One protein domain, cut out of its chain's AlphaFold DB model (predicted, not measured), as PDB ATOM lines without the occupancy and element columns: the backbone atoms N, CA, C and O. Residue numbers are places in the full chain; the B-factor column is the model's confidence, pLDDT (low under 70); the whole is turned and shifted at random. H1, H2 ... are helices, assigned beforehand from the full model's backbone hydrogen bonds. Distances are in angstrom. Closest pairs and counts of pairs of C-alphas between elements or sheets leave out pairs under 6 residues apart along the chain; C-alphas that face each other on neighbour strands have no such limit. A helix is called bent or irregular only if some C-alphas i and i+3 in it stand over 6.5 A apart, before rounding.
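What this domain is: This is residues 15 to 217 of the 421 residues of a protein of Raphanus sativus (UniProt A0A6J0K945). A long helical hairpin, H5 and H6, makes the long axis, with shorter helices gathered toward one end and the opposite tip, residues 152 to 158, sticking out. H2 packs along residues 179 to 194 of H6, H1 and H7 pack on H2, H4 packs on H5, H6 and H7, and H3 packs on H6. The 203 printed residues include seven named helices, H1 to H7 in chain order, and no named strand: all helix. The whole is loose, with a radius of gyration of the C-alphas of 20.7 A and spans of 78 by 35 by 27 A.

How they stand to each other: Start with H5, residues 112 to 152, and the hub H6, residues 157 to 196, a hairpin whose closest C-alphas, Gln 114 and Ala 196, are 5.7 A apart. With residues 179 to 194 alone, H6 touches H2, residues 47 to 65, opposite ways at a shallow tilt of 10 degrees; look at C-alphas 65 and 180, the closest, 5.1 A apart. H1, residues 15 to 34, and H2 form a hairpin, closest at C-alphas 29 and 53, 5.5 A. H7, residues 199 to 217, touches H1 at a tilt of 36 degrees, only just steep, closest at C-alphas 22 and 214, 5.5 A. H1, H2, H6 and H7 form an up-and-down bundle, each running against the one before. H4, residues 96 to 104, and H5 form a hairpin, closest at C-alphas 99 and 122, 6.1 A. H3, residues 71 to 78, touches H6, closest at C-alphas 71 and 172, 6.7 A. Each O i to N i+4 pair is within hydrogen-bond range in H3, H4 and H5; H1 has 14 of 16, H2 and H7 14 of 15, H6 34 of 36.

Where its parts are: Find C-alpha 112 at (320.661, 266.825, 165.881); H5 runs 60.4 A from there, and H6 58.7 A to C-alpha 196 at (326.234, 264.629, 156.484). H1 is only just irregular: C-alphas 27 and 30 are 6.6 A apart.

The domain as a whole: The C-alphas of Ser 42 and Thr 155, the farthest apart, are 77.9 A apart. The printed part has no cut; the links H1 to H2 and H3 to H4 are long. Look for pLDDT under 70 in 51 residues, among them 34 to 47 and 150 to 160.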
ATOM      1  N   ASN A  15     357.738 264.455 146.628       65.38
ATOM      2  CA  ASN A  15     357.812 265.904 146.834       65.38
ATOM      3  C   ASN A  15     357.101 266.689 145.721       65.38
ATOM      4  O   ASN A  15     356.489 267.720 145.978       65.38
ATOM      5  N   GLU A  16     357.143 266.190 144.485       69.94
ATOM      6  CA  GLU A  16     356.453 266.806 143.351       69.94
ATOM      7  C   GLU A  16     354.933 266.600 143.446       69.94
ATOM      8  O   GLU A  16     354.163 267.498 143.101       69.94
ATOM      9  N   LEU A  17     354.486 265.449 143.970       70.88
ATOM     10  CA  LEU A  17     353.075 265.186 144.264       70.88
ATOM     11  C   LEU A  17     352.537 266.127 145.349       70.88
ATOM     12  O   LEU A  17     351.475 266.718 145.145       70.88
ATOM     13  N   TYR A  18     353.272 266.311 146.450       73.62
ATOM     14  CA  TYR A  18     352.888 267.240 147.520       73.62
ATOM     15  C   TYR A  18     352.917 268.700 147.056       73.62
ATOM     16  O   TYR A  18     351.941 269.417 147.258       73.62
ATOM     17  N   ALA A  19     353.947 269.129 146.320       74.94
ATOM     18  CA  ALA A  19     353.996 270.479 145.751       74.94
ATOM     19  C   ALA A  19     352.827 270.745 144.784       74.94
ATOM     20  O   ALA A  19     352.186 271.797 144.829       74.94
ATOM     21  N   LYS A  20     352.499 269.769 143.925       78.94
ATOM     22  CA  LYS A  20     351.341 269.854 143.027       78.94
ATOM     23  C   LYS A  20     350.029 269.924 143.804       78.94
ATOM     24  O   LYS A  20     349.122 270.642 143.390       78.94
ATOM     25  N   TRP A  21     349.914 269.177 144.896       82.50
ATOM     26  CA  TRP A  21     348.729 269.177 145.742       82.50
ATOM     27  C   TRP A  21     348.554 270.492 146.500       82.50
ATOM     28  O   TRP A  21     347.482 271.080 146.402       82.50
ATOM     29  N   SER A  22     349.606 271.006 147.141       80.81
ATOM     30  CA  SER A  22     349.607 272.323 147.788       80.81
ATOM     31  C   SER A  22     349.204 273.428 146.804       80.81
ATOM     32  O   SER A  22     348.288 274.209 147.072       80.81
ATOM     33  N   LYS A  23     349.770 273.421 145.587       80.88
ATOM     34  CA  LYS A  23     349.346 274.334 144.517       80.88
ATOM     35  C   LYS A  23     347.873 274.148 144.136       80.88
ATOM     36  O   LYS A  23     347.175 275.125 143.895       80.88
ATOM     37  N   ASN A  24     347.389 272.907 144.074       83.12
ATOM     38  CA  ASN A  24     345.989 272.619 143.766       83.12
ATOM     39  C   ASN A  24     345.028 273.136 144.851       83.12
ATOM     40  O   ASN A  24     343.952 273.635 144.533       83.12
ATOM     41  N   LEU A  25     345.416 273.038 146.125       82.06
ATOM     42  CA  LEU A  25     344.649 273.570 147.249       82.06
ATOM     43  C   LEU A  25     344.575 275.099 147.186       82.06
ATOM     44  O   LEU A  25     343.485 275.660 147.183       82.06
ATOM     45  N   THR A  26     345.727 275.754 147.049       79.06
ATOM     46  CA  THR A  26     345.859 277.221 147.088       79.06
ATOM     47  C   THR A  26     345.315 277.931 145.852       79.06
ATOM     48  O   THR A  26     344.668 278.962 145.983       79.06
ATOM     49  N   HIS A  27     345.550 277.396 144.651       79.94
ATOM     50  CA  HIS A  27     345.236 278.091 143.396       79.94
ATOM     51  C   HIS A  27     343.937 277.621 142.730       79.94
ATOM     52  O   HIS A  27     343.500 278.247 141.767       79.94
ATOM     53  N   TYR A  28     343.337 276.520 143.195       81.31
ATOM     54  CA  TYR A  28     342.095 275.994 142.621       81.31
ATOM     55  C   TYR A  28     341.030 275.741 143.686       81.31
ATOM     56  O   TYR A  28     339.921 276.231 143.535       81.31
ATOM     57  N   CYS A  29     341.337 275.020 144.769       82.69
ATOM     58  CA  CYS A  29     340.307 274.664 145.751       82.69
ATOM     59  C   CYS A  29     339.845 275.869 146.581       82.69
ATOM     60  O   CYS A  29     338.646 276.103 146.672       82.69
ATOM     61  N   LEU A  30     340.773 276.647 147.147       80.44
ATOM     62  CA  LEU A  30     340.434 277.826 147.951       80.44
ATOM     63  C   LEU A  30     339.696 278.909 147.144       80.44
ATOM     64  O   LEU A  30     338.656 279.358 147.614       80.44
ATOM     65  N   PRO A  31     340.113 279.280 145.915       81.12
ATOM     66  CA  PRO A  31     339.365 280.248 145.108       81.12
ATOM     67  C   PRO A  31     337.936 279.809 144.756       81.12
ATOM     68  O   PRO A  31     337.044 280.651 144.720       81.12
ATOM     69  N   LEU A  32     337.696 278.507 144.544       77.25
ATOM     70  CA  LEU A  32     336.342 277.974 144.309       77.25
ATOM     71  C   LEU A  32     335.421 278.136 145.531       77.25
ATOM     72  O   LEU A  32     334.203 278.143 145.381       77.25
ATOM     73  N   LEU A  33     335.991 278.262 146.731       73.62
ATOM     74  CA  LEU A  33     335.252 278.445 147.983       73.62
ATOM     75  C   LEU A  33     335.160 279.932 148.383       73.62
ATOM     76  O   LEU A  33     334.120 280.379 148.871       73.62
ATOM     77  N   GLY A  34     336.220 280.704 148.117       61.06
ATOM     78  CA  GLY A  34     336.446 282.064 148.620       61.06
ATOM     79  C   GLY A  34     335.651 283.192 147.952       61.06
ATOM     80  O   GLY A  34     335.538 284.265 148.536       61.06
ATOM     81  N   GLU A  35     335.030 282.981 146.788       51.66
ATOM     82  CA  GLU A  35     334.126 283.992 146.197       51.66
ATOM     83  C   GLU A  35     332.681 283.921 146.715       51.66
ATOM     84  O   GLU A  35     331.873 284.807 146.434       51.66
ATOM     85  N   SER A  36     332.331 282.893 147.490       46.00
ATOM     86  CA  SER A  36     330.932 282.640 147.853       46.00
ATOM     87  C   SER A  36     330.602 282.794 149.337       46.00
ATOM     88  O   SER A  36     329.430 282.912 149.684       46.00
ATOM     89  N   ILE A  37     331.601 282.817 150.225       50.50
ATOM     90  CA  ILE A  37     331.385 282.955 151.678       50.50
ATOM     91  C   ILE A  37     331.490 284.424 152.136       50.50
ATOM     92  O   ILE A  37     330.862 284.805 153.124       50.50
ATOM     93  N   LEU A  38     332.227 285.267 151.403       41.06
ATOM     94  CA  LEU A  38     332.535 286.650 151.800       41.06
ATOM     95  C   LEU A  38     331.579 287.714 151.236       41.06
ATOM     96  O   LEU A  38     331.493 288.807 151.793       41.06
ATOM     97  N   THR A  39     330.872 287.427 150.145       42.06
ATOM     98  CA  THR A  39     330.269 288.483 149.310       42.06
ATOM     99  C   THR A  39     328.771 288.667 149.545       42.06
ATOM    100  O   THR A  39     328.270 289.780 149.389       42.06
ATOM    101  N   ASP A  40     328.060 287.616 149.966       44.97
ATOM    102  CA  ASP A  40     326.641 287.673 150.327       44.97
ATOM    103  C   ASP A  40     326.224 286.399 151.105       44.97
ATOM    104  O   ASP A  40     326.264 285.306 150.540       44.97
ATOM    105  N   PRO A  41     325.767 286.487 152.370       46.94
ATOM    106  CA  PRO A  41     325.206 285.351 153.117       46.94
ATOM    107  C   PRO A  41     323.975 284.701 152.459       46.94
ATOM    108  O   PRO A  41     323.539 283.634 152.895       46.94
ATOM    109  N   SER A  42     323.385 285.361 151.456       47.38
ATOM    110  CA  SER A  42     322.273 284.876 150.638       47.38
ATOM    111  C   SER A  42     322.690 284.343 149.259       47.38
ATOM    112  O   SER A  42     321.845 283.781 148.554       47.38
ATOM    113  N   ALA A  43     323.974 284.440 148.882       48.50
ATOM    114  CA  ALA A  43     324.487 283.808 147.671       48.50
ATOM    115  C   ALA A  43     324.481 282.283 147.828       48.50
ATOM    116  O   ALA A  43     325.077 281.707 148.740       48.50
ATOM    117  N   VAL A  44     323.787 281.612 146.913       54.28
ATOM    118  CA  VAL A  44     323.801 280.155 146.818       54.28
ATOM    119  C   VAL A  44     325.116 279.755 146.159       54.28
ATOM    120  O   VAL A  44     325.292 279.972 144.959       54.28
ATOM    121  N   LEU A  45     326.029 279.171 146.939       60.16
ATOM    122  CA  LEU A  45     327.178 278.451 146.393       60.16
ATOM    123  C   LEU A  45     326.667 277.413 145.387       60.16
ATOM    124  O   LEU A  45     325.780 276.633 145.750       60.16
ATOM    125  N   PRO A  46     327.189 277.360 144.152       63.66
ATOM    126  CA  PRO A  46     326.867 276.262 143.261       63.66
ATOM    127  C   PRO A  46     327.329 274.955 143.912       63.66
ATOM    128  O   PRO A  46     328.518 274.793 144.191       63.66
ATOM    129  N   ASP A  47     326.413 274.005 144.129       69.62
ATOM    130  CA  ASP A  47     326.750 272.679 144.677       69.62
ATOM    131  C   ASP A  47     327.904 272.021 143.886       69.62
ATOM    132  O   ASP A  47     328.756 271.340 144.455       69.62
ATOM    133  N   THR A  48     327.999 272.329 142.587       78.19
ATOM    134  CA  THR A  48     329.084 271.936 141.679       78.19
ATOM    135  C   THR A  48     330.483 272.313 142.185       78.19
ATOM    136  O   THR A  48     331.413 271.525 142.029       78.19
ATOM    137  N   ASP A  49     330.676 273.492 142.782       81.94
ATOM    138  CA  ASP A  49     332.006 273.954 143.209       81.94
ATOM    139  C   ASP A  49     332.468 273.225 144.472       81.94
ATOM    140  O   ASP A  49     333.609 272.764 144.557       81.94
ATOM    141  N   VAL A  50     331.542 273.005 145.406       85.44
ATOM    142  CA  VAL A  50     331.767 272.184 146.602       85.44
ATOM    143  C   VAL A  50     332.091 270.740 146.201       85.44
ATOM    144  O   VAL A  50     333.069 270.160 146.679       85.44
ATOM    145  N   GLU A  51     331.327 270.169 145.266       87.75
ATOM    146  CA  GLU A  51     331.578 268.834 144.711       87.75
ATOM    147  C   GLU A  51     332.940 268.734 144.011       87.75
ATOM    148  O   GLU A  51     333.647 267.734 144.178       87.75
ATOM    149  N   ASN A  52     333.352 269.772 143.278       87.19
ATOM    150  CA  ASN A  52     334.658 269.831 142.622       87.19
ATOM    151  C   ASN A  52     335.806 269.810 143.639       87.19
ATOM    152  O   ASN A  52     336.782 269.079 143.448       87.19
ATOM    153  N   VAL A  53     335.700 270.558 144.743       89.31
ATOM    154  CA  VAL A  53     336.722 270.536 145.804       89.31
ATOM    155  C   VAL A  53     336.806 269.156 146.457       89.31
ATOM    156  O   VAL A  53     337.903 268.605 146.602       89.31
ATOM    157  N   VAL A  54     335.662 268.544 146.777       91.81
ATOM    158  CA  VAL A  54     335.612 267.167 147.297       91.81
ATOM    159  C   VAL A  54     336.258 266.190 146.311       91.81
ATOM    160  O   VAL A  54     337.060 265.344 146.716       91.81
ATOM    161  N   TYR A  55     335.965 266.325 145.015       91.38
ATOM    162  CA  TYR A  55     336.583 265.528 143.959       91.38
ATOM    163  C   TYR A  55     338.109 265.668 143.964       91.38
ATOM    164  O   TYR A  55     338.807 264.654 143.943       91.38
ATOM    165  N   TYR A  56     338.649 266.886 144.049       89.94
ATOM    166  CA  TYR A  56     340.096 267.105 144.067       89.94
ATOM    167  C   TYR A  56     340.779 266.523 145.312       89.94
ATOM    168  O   TYR A  56     341.840 265.904 145.183       89.94
ATOM    169  N   LEU A  57     340.169 266.652 146.494       91.12
ATOM    170  CA  LEU A  57     340.680 266.050 147.732       91.12
ATOM    171  C   LEU A  57     340.677 264.517 147.664       91.12
ATOM    172  O   LEU A  57     341.657 263.868 148.023       91.12
ATOM    173  N   ILE A  58     339.601 263.916 147.152       92.75
ATOM    174  CA  ILE A  58     339.512 262.461 146.964       92.75
ATOM    175  C   ILE A  58     340.544 261.983 145.940       92.75
ATOM    176  O   ILE A  58     341.242 260.995 146.182       92.75
ATOM    177  N   LYS A  59     340.668 262.697 144.817       90.19
ATOM    178  CA  LYS A  59     341.607 262.386 143.736       90.19
ATOM    179  C   LYS A  59     343.059 262.439 144.196       90.19
ATOM    180  O   LYS A  59     343.877 261.666 143.695       90.19
ATOM    181  N   HIS A  60     343.391 263.312 145.148       89.00
ATOM    182  CA  HIS A  60     344.711 263.326 145.770       89.00
ATOM    183  C   HIS A  60     345.026 261.972 146.423       89.00
ATOM    184  O   HIS A  60     345.999 261.329 146.039       89.00
ATOM    185  N   TYR A  61     344.155 261.477 147.307       90.56
ATOM    186  CA  TYR A  61     344.356 260.184 147.970       90.56
ATOM    187  C   TYR A  61     344.283 258.987 147.015       90.56
ATOM    188  O   TYR A  61     344.946 257.981 147.244       90.56
ATOM    189  N   GLU A  62     343.505 259.072 145.931       88.88
ATOM    190  CA  GLU A  62     343.546 258.074 144.851       88.88
ATOM    191  C   GLU A  62     344.907 258.053 144.158       88.88
ATOM    192  O   GLU A  62     345.489 256.984 143.995       88.88
ATOM    193  N   THR A  63     345.444 259.228 143.825       85.69
ATOM    194  CA  THR A  63     346.774 259.359 143.218       85.69
ATOM    195  C   THR A  63     347.849 258.807 144.153       85.69
ATOM    196  O   THR A  63     348.701 258.040 143.710       85.69
ATOM    197  N   LEU A  64     347.763 259.129 145.448       83.12
ATOM    198  CA  LEU A  64     348.693 258.673 146.481       83.12
ATOM    199  C   LEU A  64     348.665 257.144 146.642       83.12
ATOM    200  O   LEU A  64     349.715 256.516 146.717       83.12
ATOM    201  N   SER A  65     347.479 256.527 146.601       83.06
ATOM    202  CA  SER A  65     347.310 255.065 146.609       83.06
ATOM    203  C   SER A  65     347.858 254.353 145.370       83.06
ATOM    204  O   SER A  65     348.142 253.165 145.440       83.06
ATOM    205  N   THR A  66     347.977 255.051 144.240       77.69
ATOM    206  CA  THR A  66     348.529 254.508 142.987       77.69
ATOM    207  C   THR A  66     349.987 254.908 142.750       77.69
ATOM    208  O   THR A  66     350.511 254.686 141.658       77.69
ATOM    209  N   CYS A  67     350.632 255.556 143.731       66.19
ATOM    210  CA  CYS A  67     352.002 256.032 143.592       66.19
ATOM    211  C   CYS A  67     352.942 254.833 143.340       66.19
ATOM    212  O   CYS A  67     352.881 253.861 144.087       66.19
ATOM    213  N   PRO A  68     353.780 254.879 142.289       53.91
ATOM    214  CA  PRO A  68     354.487 253.707 141.781       53.91
ATOM    215  C   PRO A  68     355.454 253.077 142.790       53.91
ATOM    216  O   PRO A  68     356.220 253.776 143.461       53.91
ATOM    217  N   ASP A  69     355.407 251.742 142.800       54.50
ATOM    218  CA  ASP A  69     356.049 250.749 143.674       54.50
ATOM    219  C   ASP A  69     357.592 250.748 143.651       54.50
ATOM    220  O   ASP A  69     358.229 249.719 143.432       54.50
ATOM    221  N   ASN A  70     358.238 251.889 143.876       56.88
ATOM    222  CA  ASN A  70     359.643 251.870 144.276       56.88
ATOM    223  C   ASN A  70     359.688 251.826 145.809       56.88
ATOM    224  O   ASN A  70     359.183 252.747 146.452       56.88
ATOM    225  N   ASN A  71     360.287 250.772 146.383       56.97
ATOM    226  CA  ASN A  71     360.408 250.557 147.837       56.97
ATOM    227  C   ASN A  71     360.831 251.824 148.598       56.97
ATOM    228  O   ASN A  71     360.262 252.147 149.638       56.97
ATOM    229  N   ASP A  72     361.776 252.586 148.045       61.72
ATOM    230  CA  ASP A  72     362.279 253.810 148.671       61.72
ATOM    231  C   ASP A  72     361.202 254.899 148.769       61.72
ATOM    232  O   ASP A  72     361.133 255.645 149.741       61.72
ATOM    233  N   THR A  73     360.320 254.986 147.775       67.19
ATOM    234  CA  THR A  73     359.275 256.009 147.693       67.19
ATOM    235  C   THR A  73     358.243 255.836 148.803       67.19
ATOM    236  O   THR A  73     357.946 256.796 149.512       67.19
ATOM    237  N   ILE A  74     357.716 254.621 148.980       68.44
ATOM    238  CA  ILE A  74     356.703 254.355 150.009       68.44
ATOM    239  C   ILE A  74     357.298 254.432 151.415       68.44
ATOM    240  O   ILE A  74     356.657 254.956 152.322       68.44
ATOM    241  N   HIS A  75     358.542 253.987 151.591       67.69
ATOM    242  CA  HIS A  75     359.219 254.074 152.879       67.69
ATOM    243  C   HIS A  75     359.467 255.536 153.281       67.69
ATOM    244  O   HIS A  75     359.243 255.902 154.433       67.69
ATOM    245  N   ASN A  76     359.830 256.399 152.326       67.00
ATOM    246  CA  ASN A  76     359.961 257.840 152.557       67.00
ATOM    247  C   ASN A  76     358.618 258.521 152.868       67.00
ATOM    248  O   ASN A  76     358.584 259.455 153.664       67.00
ATOM    249  N   ILE A  77     357.514 258.053 152.270       70.31
ATOM    250  CA  ILE A  77     356.164 258.540 152.597       70.31
ATOM    251  C   ILE A  77     355.779 258.131 154.021       70.31
ATOM    252  O   ILE A  77     355.331 258.963 154.801       70.31
ATOM    253  N   LEU A  78     355.933 256.852 154.369       69.31
ATOM    254  CA  LEU A  78     355.503 256.311 155.662       69.31
ATOM    255  C   LEU A  78     356.350 256.814 156.832       69.31
ATOM    256  O   LEU A  78     355.833 256.957 157.943       69.31
ATOM    257  N   PHE A  79     357.628 257.093 156.579       64.81
ATOM    258  CA  PHE A  79     358.598 257.529 157.577       64.81
ATOM    259  C   PHE A  79     359.285 258.827 157.126       64.81
ATOM    260  O   PHE A  79     360.474 258.816 156.799       64.81
ATOM    261  N   PRO A  80     358.552 259.955 157.100       57.59
ATOM    262  CA  PRO A  80     359.112 261.220 156.661       57.59
ATOM    263  C   PRO A  80     360.199 261.683 157.634       57.59
ATOM    264  O   PRO A  80     360.038 261.649 158.858       57.59
ATOM    265  N   THR A  81     361.318 262.149 157.091       45.91
ATOM    266  CA  THR A  81     362.445 262.691 157.850       45.91
ATOM    267  C   THR A  81     362.168 264.153 158.232       45.91
ATOM    268  O   THR A  81     362.716 265.075 157.639       45.91
ATOM    269  N   GLY A  82     361.277 264.391 159.205       47.47
ATOM    270  CA  GLY A  82     360.904 265.746 159.646       47.47
ATOM    271  C   GLY A  82     360.223 265.821 161.021       47.47
ATOM    272  O   GLY A  82     359.766 264.818 161.567       47.47
ATOM    273  N   ASN A  83     360.141 267.031 161.590       39.53
ATOM    274  CA  ASN A  83     359.637 267.295 162.952       39.53
ATOM    275  C   ASN A  83     358.112 267.110 163.135       39.53
ATOM    276  O   ASN A  83     357.615 267.186 164.257       39.53
ATOM    277  N   GLU A  84     357.363 266.844 162.063       47.28
ATOM    278  CA  GLU A  84     355.888 266.868 162.042       47.28
ATOM    279  C   GLU A  84     355.225 265.481 162.151       47.28
ATOM    280  O   GLU A  84     354.021 265.325 161.951       47.28
ATOM    281  N   THR A  85     355.989 264.459 162.547       48.53
ATOM    282  CA  THR A  85     355.545 263.051 162.657       48.53
ATOM    283  C   THR A  85     354.312 262.810 163.540       48.53
ATOM    284  O   THR A  85     353.710 261.745 163.452       48.53
ATOM    285  N   GLN A  86     353.902 263.770 164.377       47.09
ATOM    286  CA  GLN A  86     352.723 263.650 165.250       47.09
ATOM    287  C   GLN A  86     351.387 263.914 164.539       47.09
ATOM    288  O   GLN A  86     350.344 263.527 165.063       47.09
ATOM    289  N   LEU A  87     351.404 264.571 163.375       56.03
ATOM    290  CA  LEU A  87     350.196 264.884 162.598       56.03
ATOM    291  C   LEU A  87     349.913 263.847 161.507       56.03
ATOM    292  O   LEU A  87     348.815 263.811 160.945       56.03
ATOM    293  N   PHE A  88     350.887 262.976 161.247       68.94
ATOM    294  CA  PHE A  88     350.790 261.928 160.252       68.94
ATOM    295  C   PHE A  88     350.366 260.592 160.857       68.94
ATOM    296  O   PHE A  88     350.711 260.214 161.973       68.94
ATOM    297  N   PHE A  89     349.611 259.855 160.063       75.19
ATOM    298  CA  PHE A  89     349.127 258.514 160.309       75.19
ATOM    299  C   PHE A  89     349.397 257.708 159.051       75.19
ATOM    300  O   PHE A  89     348.771 257.969 158.035       75.19
ATOM    301  N   ILE A  90     350.309 256.736 159.074       80.12
ATOM    302  CA  ILE A  90     350.566 255.892 157.893       80.12
ATOM    303  C   ILE A  90     350.809 256.791 156.656       80.12
ATOM    304  O   ILE A  90     350.054 256.774 155.686       80.12
ATOM    305  N   GLY A  91     351.802 257.676 156.777       74.56
ATOM    306  CA  GLY A  91     352.351 258.495 155.693       74.56
ATOM    307  C   GLY A  91     351.613 259.770 155.275       74.56
ATOM    308  O   GLY A  91     352.108 260.479 154.410       74.56
ATOM    309  N   ASP A  92     350.461 260.095 155.862       81.38
ATOM    310  CA  ASP A  92     349.765 261.358 155.564       81.38
ATOM    311  C   ASP A  92     348.873 261.794 156.740       81.38
ATOM    312  O   ASP A  92     348.815 261.107 157.758       81.38
ATOM    313  N   ILE A  93     348.144 262.902 156.632       83.44
ATOM    314  CA  ILE A  93     347.327 263.501 157.700       83.44
ATOM    315  C   ILE A  93     346.422 262.495 158.402       83.44
ATOM    316  O   ILE A  93     345.764 261.653 157.782       83.44
ATOM    317  N   HIS A  94     346.367 262.597 159.725       86.31
ATOM    318  CA  HIS A  94     345.511 261.760 160.549       86.31
ATOM    319  C   HIS A  94     344.013 261.990 160.234       86.31
ATOM    320  O   HIS A  94     343.549 263.127 160.330       86.31
ATOM    321  N   PRO A  95     343.202 260.944 159.943       89.00
ATOM    322  CA  PRO A  95     341.771 261.096 159.634       89.00
ATOM    323  C   PRO A  95     340.955 261.842 160.704       89.00
ATOM    324  O   PRO A  95     340.021 262.568 160.370       89.00
ATOM    325  N   CYS A  96     341.339 261.725 161.983       85.62
ATOM    326  CA  CYS A  96     340.764 262.508 163.088       85.62
ATOM    327  C   CYS A  96     340.803 264.024 162.892       85.62
ATOM    328  O   CYS A  96     340.005 264.719 163.518       85.62
ATOM    329  N   LEU A  97     341.698 264.551 162.053       87.12
ATOM    330  CA  LEU A  97     341.684 265.968 161.714       87.12
ATOM    331  C   LEU A  97     340.344 266.350 161.072       87.12
ATOM    332  O   LEU A  97     339.750 267.348 161.463       87.12
ATOM    333  N   PHE A  98     339.814 265.521 160.165       89.62
ATOM    334  CA  PHE A  98     338.542 265.789 159.491       89.62
ATOM    335  C   PHE A  98     337.378 265.842 160.484       89.62
ATOM    336  O   PHE A  98     336.574 266.771 160.443       89.62
ATOM    337  N   THR A  99     337.300 264.877 161.408       88.00
ATOM    338  CA  THR A  99     336.216 264.823 162.402       88.00
ATOM    339  C   THR A  99     336.370 265.874 163.500       88.00
ATOM    340  O   THR A  99     335.370 266.353 164.027       88.00
ATOM    341  N   SER A 100     337.598 266.271 163.839       86.44
ATOM    342  CA  SER A 100     337.854 267.358 164.793       86.44
ATOM    343  C   SER A 100     337.497 268.713 164.189       86.44
ATOM    344  O   SER A 100     336.826 269.520 164.832       86.44
ATOM    345  N   LEU A 101     337.887 268.933 162.931       86.12
ATOM    346  CA  LEU A 101     337.601 270.159 162.205       86.12
ATOM    347  C   LEU A 101     336.098 270.340 162.012       86.12
ATOM    348  O   LEU A 101     335.563 271.359 162.433       86.12
ATOM    349  N   ILE A 102     335.391 269.339 161.475       88.19
ATOM    350  CA  ILE A 102     333.942 269.475 161.280       88.19
ATOM    351  C   ILE A 102     333.207 269.720 162.603       88.19
ATOM    352  O   ILE A 102     332.259 270.496 162.635       88.19
ATOM    353  N   ARG A 103     333.677 269.140 163.718       87.75
ATOM    354  CA  ARG A 103     333.103 269.410 165.043       87.75
ATOM    355  C   ARG A 103     333.292 270.840 165.515       87.75
ATOM    356  O   ARG A 103     332.384 271.371 166.143       87.75
ATOM    357  N   SER A 104     334.436 271.455 165.219       87.31
ATOM    358  CA  SER A 104     334.657 272.870 165.543       87.31
ATOM    359  C   SER A 104     333.716 273.817 164.790       87.31
ATOM    360  O   SER A 104     333.491 274.930 165.252       87.31
ATOM    361  N   LEU A 105     333.121 273.359 163.681       84.88
ATOM    362  CA  LEU A 105     332.178 274.120 162.856       84.88
ATOM    363  C   LEU A 105     330.702 273.865 163.211       84.88
ATOM    364  O   LEU A 105     329.813 274.407 162.553       84.88
ATOM    365  N   ILE A 106     330.421 273.028 164.218       88.44
ATOM    366  CA  ILE A 106     329.054 272.773 164.682       88.44
ATOM    367  C   ILE A 106     328.564 273.977 165.489       88.44
ATOM    368  O   ILE A 106     329.088 274.293 166.556       88.44
ATOM    369  N   ASP A 107     327.510 274.610 164.987       85.94
ATOM    370  CA  ASP A 107     326.819 275.740 165.599       85.94
ATOM    371  C   ASP A 107     325.294 275.499 165.621       85.94
ATOM    372  O   ASP A 107     324.809 274.399 165.345       85.94
ATOM    373  N   SER A 108     324.507 276.531 165.938       86.69
ATOM    374  CA  SER A 108     323.041 276.444 165.988       86.69
ATOM    375  C   SER A 108     322.366 276.122 164.647       86.69
ATOM    376  O   SER A 108     321.166 275.864 164.630       86.69
ATOM    377  N   THR A 109     323.089 276.154 163.521       85.50
ATOM    378  CA  THR A 109     322.552 275.814 162.190       85.50
ATOM    379  C   THR A 109     322.512 274.305 161.927       85.50
ATOM    380  O   THR A 109     321.886 273.858 160.962       85.50
ATOM    381  N   TRP A 110     323.160 273.501 162.772       91.25
ATOM    382  CA  TRP A 110     323.236 272.051 162.628       91.25
ATOM    383  C   TRP A 110     322.047 271.339 163.272       91.25
ATOM    384  O   TRP A 110     321.662 271.623 164.403       91.25
ATOM    385  N   ARG A 111     321.481 270.353 162.566       93.19
ATOM    386  CA  ARG A 111     320.416 269.495 163.112       93.19
ATOM    387  C   ARG A 111     320.999 268.367 163.965       93.19
ATOM    388  O   ARG A 111     322.023 267.793 163.603       93.19
ATOM    389  N   ASP A 112     320.270 267.943 165.001       92.88
ATOM    390  CA  ASP A 112     320.661 266.825 165.881       92.88
ATOM    391  C   ASP A 112     321.019 265.541 165.121       92.88
ATOM    392  O   ASP A 112     321.927 264.809 165.509       92.88
ATOM    393  N   GLU A 113     320.310 265.254 164.025       93.88
ATOM    394  CA  GLU A 113     320.588 264.085 163.184       93.88
ATOM    395  C   GLU A 113     321.943 264.196 162.470       93.88
ATOM    396  O   GLU A 113     322.668 263.210 162.362       93.88
ATOM    397  N   GLN A 114     322.331 265.402 162.035       93.19
ATOM    398  CA  GLN A 114     323.641 265.638 161.421       93.19
ATOM    399  C   GLN A 114     324.754 265.459 162.454       93.19
ATOM    400  O   GLN A 114     325.731 264.768 162.181       93.19
ATOM    401  N   VAL A 115     324.577 265.997 163.665       92.12
ATOM    402  CA  VAL A 115     325.539 265.829 164.768       92.12
ATOM    403  C   VAL A 115     325.700 264.347 165.124       92.12
ATOM    404  O   VAL A 115     326.820 263.840 165.171       92.12
ATOM    405  N   ARG A 116     324.590 263.605 165.258       94.62
ATOM    406  CA  ARG A 116     324.622 262.149 165.484       94.62
ATOM    407  C   ARG A 116     325.321 261.395 164.352       94.62
ATOM    408  O   ARG A 116     326.020 260.412 164.619       94.62
ATOM    409  N   ARG A 117     325.167 261.845 163.103       95.94
ATOM    410  CA  ARG A 117     325.871 261.265 161.954       95.94
ATOM    411  C   ARG A 117     327.378 261.509 162.033       95.94
ATOM    412  O   ARG A 117     328.130 260.558 161.832       95.94
ATOM    413  N   ILE A 118     327.819 262.716 162.393       93.81
ATOM    414  CA  ILE A 118     329.241 263.028 162.632       93.81
ATOM    415  C   ILE A 118     329.817 262.151 163.755       93.81
ATOM    416  O   ILE A 118     330.890 261.572 163.589       93.81
ATOM    417  N   ASP A 119     329.081 261.955 164.850       90.38
ATOM    418  CA  ASP A 119     329.509 261.071 165.939       90.38
ATOM    419  C   ASP A 119     329.649 259.607 165.496       90.38
ATOM    420  O   ASP A 119     330.547 258.887 165.943       90.38
ATOM    421  N   GLN A 120     328.758 259.133 164.619       94.44
ATOM    422  CA  GLN A 120     328.851 257.788 164.053       94.44
ATOM    423  C   GLN A 120     330.072 257.643 163.138       94.44
ATOM    424  O   GLN A 120     330.756 256.619 163.209       94.44
ATOM    425  N   ILE A 121     330.352 258.660 162.317       94.44
ATOM    426  CA  ILE A 121     331.529 258.703 161.441       94.44
ATOM    427  C   ILE A 121     332.806 258.633 162.276       94.44
ATOM    428  O   ILE A 121     333.662 257.798 161.992       94.44
ATOM    429  N   GLU A 122     332.924 259.439 163.337       91.00
ATOM    430  CA  GLU A 122     334.109 259.407 164.195       91.00
ATOM    431  C   GLU A 122     334.292 258.045 164.864       91.00
ATOM    432  O   GLU A 122     335.386 257.487 164.809       91.00
ATOM    433  N   ARG A 123     333.239 257.472 165.463       89.69
ATOM    434  CA  ARG A 123     333.349 256.154 166.107       89.69
ATOM    435  C   ARG A 123     333.824 255.082 165.128       89.69
ATOM    436  O   ARG A 123     334.729 254.321 165.461       89.69
ATOM    437  N   GLY A 124     333.253 255.038 163.922       91.56
ATOM    438  CA  GLY A 124     333.667 254.084 162.887       91.56
ATOM    439  C   GLY A 124     335.104 254.312 162.407       91.56
ATOM    440  O   GLY A 124     335.868 253.361 162.222       91.56
ATOM    441  N   MET A 125     335.498 255.576 162.260       94.62
ATOM    442  CA  MET A 125     336.860 255.958 161.900       94.62
ATOM    443  C   MET A 125     337.868 255.546 162.980       94.62
ATOM    444  O   MET A 125     338.898 254.980 162.636       94.62
ATOM    445  N   MET A 126     337.580 255.768 164.266       86.62
ATOM    446  CA  MET A 126     338.480 255.412 165.374       86.62
ATOM    447  C   MET A 126     338.731 253.903 165.475       86.62
ATOM    448  O   MET A 126     339.860 253.485 165.744       86.62
ATOM    449  N   VAL A 127     337.707 253.084 165.211       92.31
ATOM    450  CA  VAL A 127     337.860 251.623 165.108       92.31
ATOM    451  C   VAL A 127     338.790 251.277 163.945       92.31
ATOM    452  O   VAL A 127     339.796 250.607 164.147       92.31
ATOM    453  N   SER A 128     338.536 251.837 162.760       92.94
ATOM    454  CA  SER A 128     339.355 251.582 161.566       92.94
ATOM    455  C   SER A 128     340.815 252.030 161.735       92.94
ATOM    456  O   SER A 128     341.732 251.346 161.286       92.94
ATOM    457  N   VAL A 129     341.053 253.167 162.400       87.44
ATOM    458  CA  VAL A 129     342.402 253.648 162.749       87.44
ATOM    459  C   VAL A 129     343.105 252.646 163.664       87.44
ATOM    460  O   VAL A 129     344.263 252.311 163.422       87.44
ATOM    461  N   SER A 130     342.408 252.143 164.684       85.44
ATOM    462  CA  SER A 130     342.960 251.162 165.628       85.44
ATOM    463  C   SER A 130     343.324 249.851 164.925       85.44
ATOM    464  O   SER A 130     344.435 249.353 165.101       85.44
ATOM    465  N   ASP A 131     342.440 249.353 164.057       92.44
ATOM    466  CA  ASP A 131     342.658 248.128 163.282       92.44
ATOM    467  C   ASP A 131     343.860 248.252 162.332       92.44
ATOM    468  O   ASP A 131     344.643 247.313 162.174       92.44
ATOM    469  N   LEU A 132     344.036 249.414 161.696       90.94
ATOM    470  CA  LEU A 132     345.175 249.683 160.814       90.94
ATOM    471  C   LEU A 132     346.494 249.813 161.589       90.94
ATOM    472  O   LEU A 132     347.513 249.296 161.134       90.94
ATOM    473  N   MET A 133     346.487 250.442 162.771       83.25
ATOM    474  CA  MET A 133     347.662 250.481 163.655       83.25
ATOM    475  C   MET A 133     348.064 249.083 164.123       83.25
ATOM    476  O   MET A 133     349.252 248.761 164.186       83.25
ATOM    477  N   GLU A 134     347.085 248.234 164.436       85.81
ATOM    478  CA  GLU A 134     347.347 246.851 164.817       85.81
ATOM    479  C   GLU A 134     347.939 246.051 163.646       85.81
ATOM    480  O   GLU A 134     348.902 245.304 163.835       85.81
ATOM    481  N   GLN A 135     347.418 246.234 162.428       89.81
ATOM    482  CA  GLN A 135     347.983 245.629 161.216       89.81
ATOM    483  C   GLN A 135     349.427 246.083 160.969       89.81
ATOM    484  O   GLN A 135     350.291 245.237 160.747       89.81
ATOM    485  N   MET A 136     349.707 247.385 161.095       83.94
ATOM    486  CA  MET A 136     351.057 247.952 160.987       83.94
ATOM    487  C   MET A 136     352.018 247.303 161.989       83.94
ATOM    488  O   MET A 136     353.100 246.846 161.623       83.94
ATOM    489  N   SER A 137     351.602 247.197 163.253       83.56
ATOM    490  CA  SER A 137     352.411 246.567 164.298       83.56
ATOM    491  C   SER A 137     352.678 245.088 164.003       83.56
ATOM    492  O   SER A 137     353.809 244.622 164.147       83.56
ATOM    493  N   LYS A 138     351.666 244.342 163.539       85.25
ATOM    494  CA  LYS A 138     351.810 242.928 163.161       85.25
ATOM    495  C   LYS A 138     352.759 242.738 161.977       85.25
ATOM    496  O   LYS A 138     353.552 241.795 162.017       85.25
ATOM    497  N   ALA A 139     352.700 243.611 160.969       85.62
ATOM    498  CA  ALA A 139     353.600 243.589 159.816       85.62
ATOM    499  C   ALA A 139     355.064 243.735 160.263       85.62
ATOM    500  O   ALA A 139     355.891 242.861 159.995       85.62
ATOM    501  N   GLN A 140     355.351 244.751 161.084       82.12
ATOM    502  CA  GLN A 140     356.692 245.006 161.626       82.12
ATOM    503  C   GLN A 140     357.201 243.857 162.512       82.12
ATOM    504  O   GLN A 140     358.357 243.440 162.416       82.12
ATOM    505  N   ILE A 141     356.340 243.287 163.366       79.75
ATOM    506  CA  ILE A 141     356.694 242.117 164.189       79.75
ATOM    507  C   ILE A 141     357.040 240.915 163.301       79.75
ATOM    508  O   ILE A 141     357.998 240.192 163.588       79.75
ATOM    509  N   ARG A 142     356.278 240.686 162.225       87.00
ATOM    510  CA  ARG A 142     356.519 239.581 161.288       87.00
ATOM    511  C   ARG A 142     357.843 239.759 160.550       87.00
ATOM    512  O   ARG A 142     358.597 238.788 160.455       87.00
ATOM    513  N   PHE A 143     358.146 240.977 160.103       84.88
ATOM    514  CA  PHE A 143     359.433 241.316 159.504       84.88
ATOM    515  C   PHE A 143     360.591 240.999 160.459       84.88
ATOM    516  O   PHE A 143     361.460 240.187 160.132       84.88
ATOM    517  N   LEU A 144     360.546 241.523 161.691       79.25
ATOM    518  CA  LEU A 144     361.566 241.262 162.715       79.25
ATOM    519  C   LEU A 144     361.726 239.766 163.016       79.25
ATOM    520  O   LEU A 144     362.846 239.268 163.163       79.25
ATOM    521  N   ALA A 145     360.624 239.015 163.082       79.50
ATOM    522  CA  ALA A 145     360.657 237.571 163.294       79.50
ATOM    523  C   ALA A 145     361.331 236.819 162.132       79.50
ATOM    524  O   ALA A 145     362.003 235.813 162.357       79.50
ATOM    525  N   ARG A 146     361.167 237.285 160.890       83.69
ATOM    526  CA  ARG A 146     361.760 236.652 159.705       83.69
ATOM    527  C   ARG A 146     363.243 236.986 159.567       83.69
ATOM    528  O   ARG A 146     364.048 236.074 159.392       83.69
ATOM    529  N   VAL A 147     363.611 238.251 159.773       81.31
ATOM    530  CA  VAL A 147     365.013 238.693 159.821       81.31
ATOM    531  C   VAL A 147     365.773 237.965 160.932       81.31
ATOM    532  O   VAL A 147     366.842 237.412 160.683       81.31
ATOM    533  N   SER A 148     365.209 237.876 162.142       75.62
ATOM    534  CA  SER A 148     365.868 237.198 163.272       75.62
ATOM    535  C   SER A 148     366.042 235.689 163.066       75.62
ATOM    536  O   SER A 148     367.115 235.164 163.360       75.62
ATOM    537  N   LYS A 149     365.047 234.981 162.511       73.19
ATOM    538  CA  LYS A 149     365.174 233.551 162.159       73.19
ATOM    539  C   LYS A 149     366.307 233.302 161.162       73.19
ATOM    540  O   LYS A 149     367.084 232.366 161.344       73.19
ATOM    541  N   ASN A 150     366.423 234.162 160.154       65.31
ATOM    542  CA  ASN A 150     367.452 234.054 159.119       65.31
ATOM    543  C   ASN A 150     368.844 234.441 159.636       65.31
ATOM    544  O   ASN A 150     369.846 233.918 159.161       65.31
ATOM    545  N   TRP A 151     368.921 235.297 160.658       64.31
ATOM    546  CA  TRP A 151     370.184 235.641 161.312       64.31
ATOM    547  C   TRP A 151     370.754 234.472 162.137       64.31
ATOM    548  O   TRP A 151     371.972 234.290 162.212       64.31
ATOM    549  N   VAL A 152     369.882 233.657 162.742       58.69
ATOM    550  CA  VAL A 152     370.263 232.500 163.574       58.69
ATOM    551  C   VAL A 152     370.660 231.278 162.726       58.69
ATOM    552  O   VAL A 152     371.533 230.509 163.131       58.69
ATOM    553  N   ALA A 153     370.082 231.105 161.534       58.91
ATOM    554  CA  ALA A 153     370.403 230.015 160.610       58.91
ATOM    555  C   ALA A 153     371.629 230.355 159.732       58.91
ATOM    556  O   ALA A 153     371.502 230.853 158.620       58.91
ATOM    557  N   ARG A 154     372.850 230.115 160.225       51.28
ATOM    558  CA  ARG A 154     374.091 230.338 159.452       51.28
ATOM    559  C   ARG A 154     374.502 229.113 158.632       51.28
ATOM    560  O   ARG A 154     374.761 228.077 159.234       51.28
ATOM    561  N   THR A 155     374.751 229.305 157.329       50.22
ATOM    562  CA  THR A 155     375.819 228.579 156.599       50.22
ATOM    563  C   THR A 155     376.433 229.322 155.398       50.22
ATOM    564  O   THR A 155     377.606 229.090 155.143       50.22
ATOM    565  N   GLU A 156     375.777 230.276 154.715       56.34
ATOM    566  CA  GLU A 156     376.410 231.020 153.597       56.34
ATOM    567  C   GLU A 156     375.974 232.496 153.509       56.34
ATOM    568  O   GLU A 156     374.785 232.819 153.542       56.34
ATOM    569  N   ALA A 157     376.939 233.415 153.355       55.91
ATOM    570  CA  ALA A 157     376.710 234.866 153.379       55.91
ATOM    571  C   ALA A 157     375.782 235.364 152.252       55.91
ATOM    572  O   ALA A 157     374.938 236.228 152.489       55.91
ATOM    573  N   SER A 158     375.866 234.780 151.051       55.84
ATOM    574  CA  SER A 158     375.036 235.189 149.906       55.84
ATOM    575  C   SER A 158     373.559 234.795 150.056       55.84
ATOM    576  O   SER A 158     372.687 235.494 149.549       55.84
ATOM    577  N   SER A 159     373.264 233.713 150.788       58.44
ATOM    578  CA  SER A 159     371.890 233.278 151.077       58.44
ATOM    579  C   SER A 159     371.216 234.156 152.139       58.44
ATOM    580  O   SER A 159     369.996 234.304 152.118       58.44
ATOM    581  N   SER A 160     371.998 234.770 153.036       63.62
ATOM    582  CA  SER A 160     371.477 235.621 154.115       63.62
ATOM    583  C   SER A 160     370.973 236.985 153.634       63.62
ATOM    584  O   SER A 160     369.927 237.434 154.092       63.62
ATOM    585  N   VAL A 161     371.661 237.607 152.668       70.81
ATOM    586  CA  VAL A 161     371.251 238.896 152.081       70.81
ATOM    587  C   VAL A 161     369.954 238.731 151.292       70.81
ATOM    588  O   VAL A 161     368.983 239.423 151.571       70.81
ATOM    589  N   ALA A 162     369.879 237.716 150.423       75.62
ATOM    590  CA  ALA A 162     368.670 237.424 149.650       75.62
ATOM    591  C   ALA A 162     367.438 237.147 150.535       75.62
ATOM    592  O   ALA A 162     366.322 237.524 150.191       75.62
ATOM    593  N   ALA A 163     367.625 236.506 151.693       73.69
ATOM    594  CA  ALA A 163     366.534 236.209 152.619       73.69
ATOM    595  C   ALA A 163     366.053 237.438 153.415       73.69
ATOM    596  O   ALA A 163     364.888 237.487 153.815       73.69
ATOM    597  N   VAL A 164     366.936 238.410 153.669       77.44
ATOM    598  CA  VAL A 164     366.574 239.708 154.260       77.44
ATOM    599  C   VAL A 164     365.874 240.582 153.224       77.44
ATOM    600  O   VAL A 164     364.842 241.161 153.546       77.44
ATOM    601  N   ASP A 165     366.368 240.603 151.986       79.50
ATOM    602  CA  ASP A 165     365.743 241.337 150.880       79.50
ATOM    603  C   ASP A 165     364.321 240.828 150.604       79.50
ATOM    604  O   ASP A 165     363.393 241.624 150.465       79.50
ATOM    605  N   GLU A 166     364.113 239.506 150.608       83.69
ATOM    606  CA  GLU A 166     362.778 238.919 150.447       83.69
ATOM    607  C   GLU A 166     361.851 239.276 151.620       83.69
ATOM    608  O   GLU A 166     360.689 239.622 151.415       83.69
ATOM    609  N   ALA A 167     362.358 239.257 152.860       83.00
ATOM    610  CA  ALA A 167     361.580 239.665 154.030       83.00
ATOM    611  C   ALA A 167     361.209 241.159 153.994       83.00
ATOM    612  O   ALA A 167     360.088 241.515 154.354       83.00
ATOM    613  N   ALA A 168     362.125 242.021 153.546       81.00
ATOM    614  CA  ALA A 168     361.889 243.455 153.397       81.00
ATOM    615  C   ALA A 168     360.875 243.745 152.281       81.00
ATOM    616  O   ALA A 168     360.033 244.635 152.411       81.00
ATOM    617  N   LYS A 169     360.909 242.965 151.195       83.69
ATOM    618  CA  LYS A 169     359.922 243.042 150.116       83.69
ATOM    619  C   LYS A 169     358.525 242.628 150.590       83.69
ATOM    620  O   LYS A 169     357.580 243.375 150.358       83.69
ATOM    621  N   GLU A 170     358.400 241.501 151.296       85.50
ATOM    622  CA  GLU A 170     357.128 241.059 151.892       85.50
ATOM    623  C   GLU A 170     356.552 242.116 152.857       85.50
ATOM    624  O   GLU A 170     355.358 242.410 152.803       85.50
ATOM    625  N   GLU A 171     357.392 242.716 153.715       85.62
ATOM    626  CA  GLU A 171     356.971 243.805 154.607       85.62
ATOM    627  C   GLU A 171     356.496 245.018 153.805       85.62
ATOM    628  O   GLU A 171     355.416 245.545 154.064       85.62
ATOM    629  N   THR A 172     357.264 245.439 152.801       82.88
ATOM    630  CA  THR A 172     356.917 246.617 152.001       82.88
ATOM    631  C   THR A 172     355.594 246.422 151.260       82.88
ATOM    632  O   THR A 172     354.762 247.326 151.256       82.88
ATOM    633  N   GLU A 173     355.330 245.233 150.708       86.06
ATOM    634  CA  GLU A 173     354.039 244.909 150.089       86.06
ATOM    635  C   GLU A 173     352.870 245.008 151.086       86.06
ATOM    636  O   GLU A 173     351.781 245.474 150.737       86.06
ATOM    637  N   GLU A 174     353.071 244.590 152.338       88.25
ATOM    638  CA  GLU A 174     352.064 244.718 153.395       88.25
ATOM    639  C   GLU A 174     351.857 246.180 153.811       88.25
ATOM    640  O   GLU A 174     350.715 246.632 153.925       88.25
ATOM    641  N   LEU A 175     352.938 246.949 153.945       84.75
ATOM    642  CA  LEU A 175     352.897 248.383 154.228       84.75
ATOM    643  C   LEU A 175     352.174 249.170 153.128       84.75
ATOM    644  O   LEU A 175     351.366 250.046 153.438       84.75
ATOM    645  N   VAL A 176     352.377 248.823 151.853       85.88
ATOM    646  CA  VAL A 176     351.656 249.415 150.710       85.88
ATOM    647  C   VAL A 176     350.151 249.139 150.801       85.88
ATOM    648  O   VAL A 176     349.333 250.035 150.561       85.88
ATOM    649  N   ARG A 177     349.752 247.920 151.193       89.69
ATOM    650  CA  ARG A 177     348.332 247.578 151.407       89.69
ATOM    651  C   ARG A 177     347.732 248.378 152.560       89.69
ATOM    652  O   ARG A 177     346.639 248.924 152.412       89.69
ATOM    653  N   ILE A 178     348.451 248.488 153.678       90.75
ATOM    654  CA  ILE A 178     348.031 249.252 154.860       90.75
ATOM    655  C   ILE A 178     347.906 250.746 154.524       90.75
ATOM    656  O   ILE A 178     346.898 251.370 154.856       90.75
ATOM    657  N   PHE A 179     348.870 251.309 153.796       88.94
ATOM    658  CA  PHE A 179     348.832 252.685 153.296       88.94
ATOM    659  C   PHE A 179     347.624 252.937 152.389       88.94
ATOM    660  O   PHE A 179     346.876 253.901 152.564       88.94
ATOM    661  N   SER A 180     347.366 252.021 151.456       90.50
ATOM    662  CA  SER A 180     346.208 252.090 150.562       90.50
ATOM    663  C   SER A 180     344.878 252.013 151.319       90.50
ATOM    664  O   SER A 180     343.922 252.723 150.983       90.50
ATOM    665  N   ALA A 181     344.812 251.197 152.372       93.25
ATOM    666  CA  ALA A 181     343.658 251.123 153.261       93.25
ATOM    667  C   ALA A 181     343.482 252.415 154.082       93.25
ATOM    668  O   ALA A 181     342.361 252.915 154.189       93.25
ATOM    669  N   ALA A 182     344.569 253.020 154.572       92.94
ATOM    670  CA  ALA A 182     344.541 254.311 155.261       92.94
ATOM    671  C   ALA A 182     344.024 255.441 154.351       92.94
ATOM    672  O   ALA A 182     343.146 256.211 154.743       92.94
ATOM    673  N   ASN A 183     344.476 255.498 153.097       93.06
ATOM    674  CA  ASN A 183     343.964 256.457 152.111       93.06
ATOM    675  C   ASN A 183     342.495 256.193 151.755       93.06
ATOM    676  O   ASN A 183     341.715 257.127 151.566       93.06
ATOM    677  N   SER A 184     342.075 254.928 151.714       94.94
ATOM    678  CA  SER A 184     340.663 254.567 151.541       94.94
ATOM    679  C   SER A 184     339.805 255.034 152.718       94.94
ATOM    680  O   SER A 184     338.717 255.566 152.497       94.94
ATOM    681  N   LEU A 185     340.320 254.935 153.947       96.31
ATOM    682  CA  LEU A 185     339.674 255.478 155.139       96.31
ATOM    683  C   LEU A 185     339.534 257.005 155.059       96.31
ATOM    684  O   LEU A 185     338.432 257.511 155.256       96.31
ATOM    685  N   ARG A 186     340.595 257.740 154.689       95.44
ATOM    686  CA  ARG A 186     340.535 259.206 154.503       95.44
ATOM    687  C   ARG A 186     339.455 259.617 153.507       95.44
ATOM    688  O   ARG A 186     338.620 260.465 153.813       95.44
ATOM    689  N   LYS A 187     339.422 258.959 152.342       95.56
ATOM    690  CA  LYS A 187     338.388 259.181 151.318       95.56
ATOM    691  C   LYS A 187     336.989 258.877 151.847       95.56
ATOM    692  O   LYS A 187     336.063 259.635 151.572       95.56
ATOM    693  N   SER A 188     336.829 257.779 152.586       96.94
ATOM    694  CA  SER A 188     335.541 257.394 153.167       96.94
ATOM    695  C   SER A 188     335.048 258.441 154.162       96.94
ATOM    696  O   SER A 188     333.899 258.858 154.071       96.94
ATOM    697  N   VAL A 189     335.911 258.903 155.072       96.75
ATOM    698  CA  VAL A 189     335.557 259.931 156.063       96.75
ATOM    699  C   VAL A 189     335.161 261.231 155.367       96.75
ATOM    700  O   VAL A 189     334.103 261.767 155.678       96.75
ATOM    701  N   LEU A 190     335.933 261.694 154.378       95.75
ATOM    702  CA  LEU A 190     335.599 262.903 153.615       95.75
ATOM    703  C   LEU A 190     334.241 262.794 152.909       95.75
ATOM    704  O   LEU A 190     333.430 263.713 152.998       95.75
ATOM    705  N   ARG A 191     333.954 261.659 152.255       95.75
ATOM    706  CA  ARG A 191     332.654 261.426 151.598       95.75
ATOM    707  C   ARG A 191     331.502 261.396 152.596       95.75
ATOM    708  O   ARG A 191     330.435 261.925 152.301       95.75
ATOM    709  N   GLU A 192     331.683 260.751 153.742       96.75
ATOM    710  CA  GLU A 192     330.621 260.641 154.744       96.75
ATOM    711  C   GLU A 192     330.369 261.966 155.468       96.75
ATOM    712  O   GLU A 192     329.210 262.293 155.711       96.75
ATOM    713  N   VAL A 193     331.414 262.759 155.739       95.44
ATOM    714  CA  VAL A 193     331.266 264.134 156.245       95.44
ATOM    715  C   VAL A 193     330.502 264.979 155.230       95.44
ATOM    716  O   VAL A 193     329.500 265.583 155.596       95.44
ATOM    717  N   PHE A 194     330.892 264.934 153.952       94.31
ATOM    718  CA  PHE A 194     330.217 265.675 152.886       94.31
ATOM    719  C   PHE A 194     328.725 265.318 152.764       94.31
ATOM    720  O   PHE A 194     327.877 266.202 152.681       94.31
ATOM    721  N   LYS A 195     328.373 264.027 152.846       94.25
ATOM    722  CA  LYS A 195     326.967 263.575 152.851       94.25
ATOM    723  C   LYS A 195     326.186 264.001 154.100       94.25
ATOM    724  O   LYS A 195     324.959 264.044 154.055       94.25
ATOM    725  N   ALA A 196     326.863 264.228 155.226       93.81
ATOM    726  CA  ALA A 196     326.234 264.629 156.484       93.81
ATOM    727  C   ALA A 196     325.986 266.149 156.572       93.81
ATOM    728  O   ALA A 196     325.200 266.599 157.410       93.81
ATOM    729  N   THR A 197     326.632 266.934 155.710       91.06
ATOM    730  CA  THR A 197     326.583 268.402 155.680       91.06
ATOM    731  C   THR A 197     325.616 268.949 154.629       91.06
ATOM    732  O   THR A 197     325.352 268.309 153.617       91.06
ATOM    733  N   THR A 198     325.097 270.159 154.850       88.56
ATOM    734  CA  THR A 198     324.467 270.972 153.789       88.56
ATOM    735  C   THR A 198     325.531 271.675 152.935       88.56
ATOM    736  O   THR A 198     326.679 271.752 153.360       88.56
ATOM    737  N   GLY A 199     325.170 272.242 151.776       83.88
ATOM    738  CA  GLY A 199     326.127 272.922 150.880       83.88
ATOM    739  C   GLY A 199     326.980 273.995 151.574       83.88
ATOM    740  O   GLY A 199     328.201 273.985 151.454       83.88
ATOM    741  N   ILE A 200     326.372 274.847 152.409       82.12
ATOM    742  CA  ILE A 200     327.094 275.892 153.165       82.12
ATOM    743  C   ILE A 200     327.989 275.287 154.261       82.12
ATOM    744  O   ILE A 200     329.120 275.728 154.455       82.12
ATOM    745  N   GLN A 201     327.508 274.269 154.983       89.19
ATOM    746  CA  GLN A 201     328.301 273.582 156.013       89.19
ATOM    747  C   GLN A 201     329.503 272.855 155.395       89.19
ATOM    748  O   GLN A 201     330.603 272.903 155.942       89.19
ATOM    749  N   ALA A 202     329.294 272.218 154.240       89.69
ATOM    750  CA  ALA A 202     330.329 271.563 153.458       89.69
ATOM    751  C   ALA A 202     331.364 272.574 152.961       89.69
ATOM    752  O   ALA A 202     332.555 272.335 153.126       89.69
ATOM    753  N   ALA A 203     330.929 273.713 152.413       85.69
ATOM    754  CA  ALA A 203     331.823 274.758 151.927       85.69
ATOM    755  C   ALA A 203     332.744 275.284 153.040       85.69
ATOM    756  O   ALA A 203     333.959 275.255 152.872       85.69
ATOM    757  N   LYS A 204     332.190 275.635 154.213       85.25
ATOM    758  CA  LYS A 204     332.981 276.062 155.384       85.25
ATOM    759  C   LYS A 204     333.982 274.997 155.830       85.25
ATOM    760  O   LYS A 204     335.135 275.298 156.112       85.25
ATOM    761  N   PHE A 205     333.550 273.736 155.883       91.81
ATOM    762  CA  PHE A 205     334.432 272.625 156.239       91.81
ATOM    763  C   PHE A 205     335.588 272.455 155.258       91.81
ATOM    764  O   PHE A 205     336.731 272.292 155.682       91.81
ATOM    765  N   LEU A 206     335.294 272.477 153.960       90.38
ATOM    766  CA  LEU A 206     336.292 272.298 152.917       90.38
ATOM    767  C   LEU A 206     337.244 273.487 152.835       90.38
ATOM    768  O   LEU A 206     338.422 273.271 152.586       90.38
ATOM    769  N   GLU A 207     336.767 274.702 153.097       84.12
ATOM    770  CA  GLU A 207     337.596 275.907 153.138       84.12
ATOM    771  C   GLU A 207     338.605 275.800 154.275       84.12
ATOM    772  O   GLU A 207     339.805 275.751 154.013       84.12
ATOM    773  N   SER A 208     338.134 275.599 155.512       84.62
ATOM    774  CA  SER A 208     339.024 275.434 156.666       84.62
ATOM    775  C   SER A 208     339.978 274.248 156.500       84.62
ATOM    776  O   SER A 208     341.118 274.287 156.960       84.62
ATOM    777  N   LEU A 209     339.531 273.176 155.835       88.56
ATOM    778  CA  LEU A 209     340.386 272.037 155.536       88.56
ATOM    779  C   LEU A 209     341.466 272.425 154.523       88.56
ATOM    780  O   LEU A 209     342.638 272.166 154.761       88.56
ATOM    781  N   CYS A 210     341.102 273.047 153.404       83.19
ATOM    782  CA  CYS A 210     342.055 273.470 152.385       83.19
ATOM    783  C   CYS A 210     343.049 274.511 152.917       83.19
ATOM    784  O   CYS A 210     344.229 274.404 152.593       83.19
ATOM    785  N   GLU A 211     342.616 275.454 153.756       80.56
ATOM    786  CA  GLU A 211     343.482 276.438 154.418       80.56
ATOM    787  C   GLU A 211     344.484 275.761 155.348       80.56
ATOM    788  O   GLU A 211     345.685 276.017 155.256       80.56
ATOM    789  N   PHE A 212     344.006 274.846 156.198       81.62
ATOM    790  CA  PHE A 212     344.871 274.078 157.087       81.62
ATOM    791  C   PHE A 212     345.923 273.302 156.288       81.62
ATOM    792  O   PHE A 212     347.108 273.367 156.593       81.62
ATOM    793  N   LEU A 213     345.500 272.597 155.238       78.50
ATOM    794  CA  LEU A 213     346.384 271.773 154.414       78.50
ATOM    795  C   LEU A 213     347.382 272.601 153.592       78.50
ATOM    796  O   LEU A 213     348.525 272.182 153.425       78.50
ATOM    797  N   ALA A 214     346.966 273.769 153.101       72.00
ATOM    798  CA  ALA A 214     347.829 274.697 152.383       72.00
ATOM    799  C   ALA A 214     348.882 275.321 153.310       72.00
ATOM    800  O   ALA A 214     350.070 275.280 152.998       72.00
ATOM    801  N   GLY A 215     348.458 275.837 154.470       61.53
ATOM    802  CA  GLY A 215     349.349 276.455 155.456       61.53
ATOM    803  C   GLY A 215     350.299 275.461 156.128       61.53
ATOM    804  O   GLY A 215     351.362 275.846 156.602       61.53
ATOM    805  N   PHE A 216     349.945 274.177 156.135       57.16
ATOM    806  CA  PHE A 216     350.776 273.114 156.689       57.16
ATOM    807  C   PHE A 216     351.985 272.755 155.809       57.16
ATOM    808  O   PHE A 216     353.002 272.310 156.329       57.16
ATOM    809  N   GLN A 217     351.912 272.949 154.486       54.34
ATOM    810  CA  GLN A 217     352.968 272.497 153.565       54.34
ATOM    811  C   GLN A 217     353.815 273.620 152.951       54.34
ATOM    812  O   GLN A 217     354.724 273.331 152.169       54.34
TER     813      GLN A 217